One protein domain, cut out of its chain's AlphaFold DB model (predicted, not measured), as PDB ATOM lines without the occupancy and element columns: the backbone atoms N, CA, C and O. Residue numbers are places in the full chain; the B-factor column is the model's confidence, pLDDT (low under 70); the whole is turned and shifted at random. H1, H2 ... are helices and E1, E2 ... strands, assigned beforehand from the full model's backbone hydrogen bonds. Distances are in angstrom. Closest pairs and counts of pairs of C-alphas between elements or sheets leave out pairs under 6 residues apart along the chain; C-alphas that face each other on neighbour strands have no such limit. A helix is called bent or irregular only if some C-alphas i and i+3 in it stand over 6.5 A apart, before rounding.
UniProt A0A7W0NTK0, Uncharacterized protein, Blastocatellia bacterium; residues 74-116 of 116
ATOM      1  N   LYS A  74     171.082 226.978 380.262       84.88
ATOM      2  CA  LYS A  74     170.683 228.197 379.524       84.88
ATOM      3  C   LYS A  74     171.775 229.266 379.453       84.88
ATOM      4  O   LYS A  74     171.685 230.181 378.642       84.88
ATOM      5  N   VAL A  75     172.763 229.186 380.337       82.69
ATOM      6  CA  VAL A  75     173.876 230.132 380.429       82.69
ATOM      7  C   VAL A  75     175.187 229.370 380.338       82.69
ATOM      8  O   VAL A  75     175.320 228.284 380.899       82.69
ATOM      9  N   ALA A  76     176.159 229.943 379.632       78.00
ATOM     10  CA  ALA A  76     177.508 229.403 379.619       78.00
ATOM     11  C   ALA A  76     178.150 229.609 380.998       78.00
ATOM     12  O   ALA A  76     178.128 230.712 381.541       78.00
ATOM     13  N   GLY A  77     178.724 228.551 381.564       80.50
ATOM     14  CA  GLY A  77     179.390 228.606 382.861       80.50
ATOM     15  C   GLY A  77     179.970 227.254 383.256       80.50
ATOM     16  O   GLY A  77     179.683 226.233 382.630       80.50
ATOM     17  N   LYS A  78     180.819 227.243 384.286       82.94
ATOM     18  CA  LYS A  78     181.391 226.002 384.822       82.94
ATOM     19  C   LYS A  78     180.379 225.311 385.729       82.94
ATOM     20  O   LYS A  78     179.706 225.976 386.511       82.94
ATOM     21  N   VAL A  79     180.292 223.985 385.656       84.06
ATOM     22  CA  VAL A  79     179.466 223.201 386.584       84.06
ATOM     23  C   VAL A  79     180.158 223.187 387.947       84.06
ATOM     24  O   VAL A  79     181.280 222.703 388.070       84.06
ATOM     25  N   ALA A  80     179.507 223.755 388.958       85.19
ATOM     26  CA  ALA A  80     180.000 223.798 390.331       85.19
ATOM     27  C   ALA A  80     179.672 222.509 391.094       85.19
ATOM     28  O   ALA A  80     180.451 222.067 391.936       85.19
ATOM     29  N   ASN A  81     178.511 221.911 390.819       83.81
ATOM     30  CA  ASN A  81     178.085 220.665 391.441       83.81
ATOM     31  C   ASN A  81     177.104 219.913 390.535       83.81
ATOM     32  O   ASN A  81     176.280 220.543 389.868       83.81
ATOM     33  N   VAL A  82     177.191 218.585 390.541       86.69
ATOM     34  CA  VAL A  82     176.193 217.680 389.961       86.69
ATOM     35  C   VAL A  82     175.560 216.939 391.128       86.69
ATOM     36  O   VAL A  82     176.281 216.362 391.940       86.69
ATOM     37  N   SER A  83     174.240 217.031 391.248       83.50
ATOM     38  CA  SER A  83     173.491 216.497 392.390       83.50
ATOM     39  C   SER A  83     172.672 215.251 392.040       83.50
ATOM     40  O   SER A  83     172.136 214.638 392.954       83.50
ATOM     41  N   ALA A  84     172.603 214.882 390.756       83.88
ATOM     42  CA  ALA A  84     171.929 213.682 390.263       83.88
ATOM     43  C   ALA A  84     172.943 212.604 389.841       83.88
ATOM     44  O   ALA A  84     173.965 212.937 389.225       83.88
ATOM     45  N   ASP A  85     172.658 211.334 390.146       84.19
ATOM     46  CA  ASP A  85     173.422 210.168 389.685       84.19
ATOM     47  C   ASP A  85     172.664 209.387 388.594       84.19
ATOM     48  O   ASP A  85     171.467 209.561 388.344       84.19
ATOM     49  N   VAL A  86     173.379 208.517 387.887       83.38
ATOM     50  CA  VAL A  86     172.830 207.689 386.816       83.38
ATOM     51  C   VAL A  86     171.840 206.679 387.394       83.38
ATOM     52  O   VAL A  86     172.218 205.752 388.106       83.38
ATOM     53  N   GLY A  87     170.575 206.811 386.994       84.25
ATOM     54  CA  GLY A  87     169.489 205.919 387.413       84.25
ATOM     55  C   GLY A  87     168.619 206.475 388.541       84.25
ATOM     56  O   GLY A  87     167.662 205.804 388.930       84.25
ATOM     57  N   ASP A  88     168.911 207.683 389.026       83.25
ATOM     58  CA  ASP A  88     168.056 208.367 389.990       83.25
ATOM     59  C   ASP A  88     166.727 208.811 389.359       83.25
ATOM     60  O   ASP A  88     166.635 209.158 388.178       83.25
ATOM     61  N   PHE A  89     165.672 208.789 390.176       82.62
ATOM     62  CA  PHE A  89     164.345 209.273 389.804       82.62
ATOM     63  C   PHE A  89     164.152 210.701 390.308       82.62
ATOM     64  O   PHE A  89     163.818 210.916 391.475       82.62
ATOM     65  N   ASP A  90     164.306 211.665 389.406       83.12
ATOM     66  CA  ASP A  90     164.098 213.078 389.704       83.12
ATOM     67  C   ASP A  90     162.692 213.554 389.326       83.12
ATOM     68  O   ASP A  90     162.104 213.158 388.317       83.12
ATOM     69  N   LEU A  91     162.144 214.448 390.151       84.75
ATOM     70  CA  LEU A  91     160.873 215.118 389.882       84.75
ATOM     71  C   LEU A  91     161.090 216.394 389.065       84.75
ATOM     72  O   LEU A  91     162.152 217.020 389.100       84.75
ATOM     73  N   GLN A  92     160.039 216.846 388.381       83.06
ATOM     74  CA  GLN A  92     160.076 218.115 387.665       83.06
ATOM     75  C   GLN A  92     160.436 219.270 388.613       83.06
ATOM     76  O   GLN A  92     159.794 219.478 389.642       83.06
ATOM     77  N   GLY A  93     161.465 220.036 388.244       84.25
ATOM     78  CA  GLY A  93     161.983 221.144 389.051       84.25
ATOM     79  C   GLY A  93     163.074 220.753 390.052       84.25
ATOM     80  O   GLY A  93     163.603 221.639 390.723       84.25
ATOM     81  N   ALA A  94     163.450 219.473 390.134       84.38
ATOM     82  CA  ALA A  94     164.637 219.053 390.868       84.38
ATOM     83  C   ALA A  94     165.903 219.696 390.274       84.38
ATOM     84  O   ALA A  94     166.041 219.880 389.061       84.38
ATOM     85  N   VAL A  95     166.835 220.068 391.151       85.56
ATOM     86  CA  VAL A  95     168.111 220.664 390.748       85.56
ATOM     87  C   VAL A  95     169.098 219.540 390.457       85.56
ATOM     88  O   VAL A  95     169.670 218.972 391.378       85.56
ATOM     89  N   ILE A  96     169.320 219.255 389.175       87.12
ATOM     90  CA  ILE A  96     170.227 218.179 388.744       87.12
ATOM     91  C   ILE A  96     171.702 218.614 388.707       87.12
ATOM     92  O   ILE A  96     172.613 217.824 388.950       87.12
ATOM     93  N   ALA A  97     171.956 219.893 388.423       84.94
ATOM     94  CA  ALA A  97     173.292 220.467 388.366       84.94
ATOM     95  C   ALA A  97     173.243 221.971 388.644       84.94
ATOM     96  O   ALA A  97     172.315 222.675 388.235       84.94
ATOM     97  N   LYS A  98     174.273 222.478 389.317       85.88
ATOM     98  CA  LYS A  98     174.442 223.899 389.616       85.88
ATOM     99  C   LYS A  98     175.633 224.460 388.848       85.88
ATOM    100  O   LYS A  98     176.733 223.916 388.917       85.88
ATOM    101  N   ILE A  99     175.419 225.580 388.165       87.50
ATOM    102  CA  ILE A  99     176.473 226.365 387.510       87.50
ATOM    103  C   ILE A  99     177.088 227.328 388.536       87.50
ATOM    104  O   ILE A  99     176.375 227.839 389.403       87.50
ATOM    105  N   ASP A 100     178.398 227.562 388.455       85.25
ATOM    106  CA  ASP A 100     179.091 228.577 389.253       85.25
ATOM    107  C   ASP A 100     178.504 229.969 388.964       85.25
ATOM    108  O   ASP A 100     178.573 230.476 387.843       85.25
ATOM    109  N   ASP A 101     177.891 230.568 389.984       86.81
ATOM    110  CA  ASP A 101     177.166 231.835 389.908       86.81
ATOM    111  C   ASP A 101     177.991 233.028 390.421       86.81
ATOM    112  O   ASP A 101     177.465 234.137 390.551       86.81
ATOM    113  N   SER A 102     179.288 232.834 390.683       86.00
ATOM    114  CA  SER A 102     180.172 233.846 391.278       86.00
ATOM    115  C   SER A 102     180.211 235.157 390.488       86.00
ATOM    116  O   SER A 102     180.026 236.234 391.062       86.00
ATOM    117  N   ASP A 103     180.410 235.095 389.171       84.25
ATOM    118  CA  ASP A 103     180.482 236.297 388.329       84.25
ATOM    119  C   ASP A 103     179.111 236.962 388.159       84.25
ATOM    120  O   ASP A 103     178.998 238.186 388.272       84.25
ATOM    121  N   ALA A 104     178.050 236.164 388.009       85.25
ATOM    122  CA  ALA A 104     176.678 236.665 387.942       85.25
ATOM    123  C   ALA A 104     176.281 237.418 389.226       85.25
ATOM    124  O   ALA A 104     175.671 238.488 389.164       85.25
ATOM    125  N   ARG A 105     176.683 236.914 390.401       87.81
ATOM    126  CA  ARG A 105     176.457 237.581 391.696       87.81
ATOM    127  C   ARG A 105     177.198 238.910 391.802       87.81
ATOM    128  O   ARG A 105     176.623 239.887 392.289       87.81
ATOM    129  N   ARG A 106     178.455 238.975 391.348       90.19
ATOM    130  CA  ARG A 106     179.233 240.227 391.342       90.19
ATOM    131  C   ARG A 106     178.582 241.276 390.446       90.19
ATOM    132  O   ARG A 106     178.459 242.425 390.863       90.19
ATOM    133  N   GLN A 107     178.113 240.875 389.266       88.75
ATOM    134  CA  GLN A 107     177.439 241.772 388.327       88.75
ATOM    135  C   GLN A 107     176.083 242.265 388.850       88.75
ATOM    136  O   GLN A 107     175.747 243.435 388.685       88.75
ATOM    137  N   LEU A 108     175.317 241.411 389.534       91.25
ATOM    138  CA  LEU A 108     174.093 241.839 390.217       91.25
ATOM    139  C   LEU A 108     174.385 242.863 391.313       91.25
ATOM    140  O   LEU A 108     173.688 243.867 391.418       91.25
ATOM    141  N   THR A 109     175.431 242.626 392.104       90.88
ATOM    142  CA  THR A 109     175.816 243.525 393.198       90.88
ATOM    143  C   THR A 109     176.247 244.893 392.666       90.88
ATOM    144  O   THR A 109     175.825 245.917 393.201       90.88
ATOM    145  N   SER A 110     177.040 244.937 391.587       90.06
ATOM    146  CA  SER A 110     177.439 246.205 390.963       90.06
ATOM    147  C   SER A 110     176.254 246.944 390.338       90.06
ATOM    148  O   SER A 110     176.146 248.158 390.499       90.06
ATOM    149  N   ALA A 111     175.329 246.227 389.695       90.56
ATOM    150  CA  ALA A 111     174.113 246.815 389.142       90.56
ATOM    151  C   ALA A 111     173.202 247.392 390.235       90.56
ATOM    152  O   ALA A 111     172.709 248.505 390.096       90.56
ATOM    153  N   GLN A 112     173.017 246.683 391.351       91.00
ATOM    154  CA  GLN A 112     172.216 247.164 392.485       91.00
ATOM    155  C   GLN A 112     172.837 248.389 393.163       91.00
ATOM    156  O   GLN A 112     172.110 249.285 393.587       91.00
ATOM    157  N   ALA A 113     174.170 248.457 393.239       88.50
ATOM    158  CA  ALA A 113     174.875 249.606 393.799       88.50
ATOM    159  C   ALA A 113     174.743 250.872 392.932       88.50
ATOM    160  O   ALA A 113     174.760 251.970 393.474       88.50
ATOM    161  N   GLY A 114     174.589 250.727 391.611       83.25
ATOM    162  CA  GLY A 114     174.402 251.851 390.686       83.25
ATOM    163  C   GLY A 114     172.970 252.396 390.601       83.25
ATOM    164  O   GLY A 114     172.757 253.416 389.954       83.25
ATOM    165  N   VAL A 115     171.992 251.725 391.219       77.56
ATOM    166  CA  VAL A 115     170.563 252.114 391.214       77.56
ATOM    167  C   VAL A 115     170.170 252.851 392.508       77.56
ATOM    168  O   VAL A 115     168.998 253.153 392.732       77.56
ATOM    169  N   LYS A 116     171.141 253.166 393.366       50.84
ATOM    170  CA  LYS A 116     170.948 253.945 394.590       50.84
ATOM    171  C   LYS A 116     171.521 255.346 394.436       50.84
ATOM    172  O   LYS A 116     170.861 256.279 394.940       50.84
TER     173      LYS A 116
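This is residues 74 to 116 of the 116 residues of an uncharacterized protein of Blastocatellia bacterium (UniProt A0A7W0NTK0). Picture an extended rod with a small hairpin of two short strands, E1 and E2, between a wide loop at one end and a single helix, H1, at the other. Residues 86 to 93 of the loop and residues 105 to 116, of which 105 to 113 belong to H1, stick out at the two ends, and no part packs over the hairpin to make a core. The printed part has 43 residues, with two named strands and one named helix in the order E1, E2, H1; the two-stranded sheet has the order E1 - E2 and is antiparallel. The class is mixed, helices and strands, with under half of the residues in named elements. The whole is extended, with a radius of gyration of the C-alphas of 14.9 A and spans of 48 by 20 by 14 A.

Start from Lys 74 and go along to E1, residues 79 to 82, which forms a hairpin with E2, residues 97 to 99. The two strands are antiparallel, with 168 degrees between their N-to-C directions. Look at C-alphas 82 and 97, which face each other at 4.3 A, and at C-alphas 79 and 99, which face each other at 4.5 A. Across the pair, N 80 and O 98 are within hydrogen-bond range at 2.8 A, and so are N 98 and O 81 at 2.8 A. From E2 a tight link of 2 residues leads to H1, residues 102 to 113, where every O i to N i+4 pair is within hydrogen-bond range. E1 and H1 are apart, with no C-alpha of the one within 8 A of the other.

Find C-alpha 79 at (179.466, 223.201, 386.584), where E1 begins; it runs 7.3 A to C-alpha 82, from Val 79 to Val 82. E2 runs 6.8 A from Ala 97, whose C-alpha is at (173.292, 220.467, 388.366), to Ile 99. H1 begins at Ser 102 and runs 16.8 A, from its first to its last C-alpha, to Ala 113, with C-alpha 113 at (174.875, 249.606, 393.799); it is not bent.

The two C-alphas farthest apart are those of Gly 87 and Lys 116, at 48.6 A, while the C-alphas of Lys 74 and Lys 116 are 29.8 A apart. The link from E1 to E2 is long, with residues 83 to 96 between them, and residues 86 to 93 in it stand free. The printed part has no cut, and it ends at Lys 116, the chain's last residue. The mean pLDDT of the printed part is 84.5, and residue 116 is the one printed residue under 70.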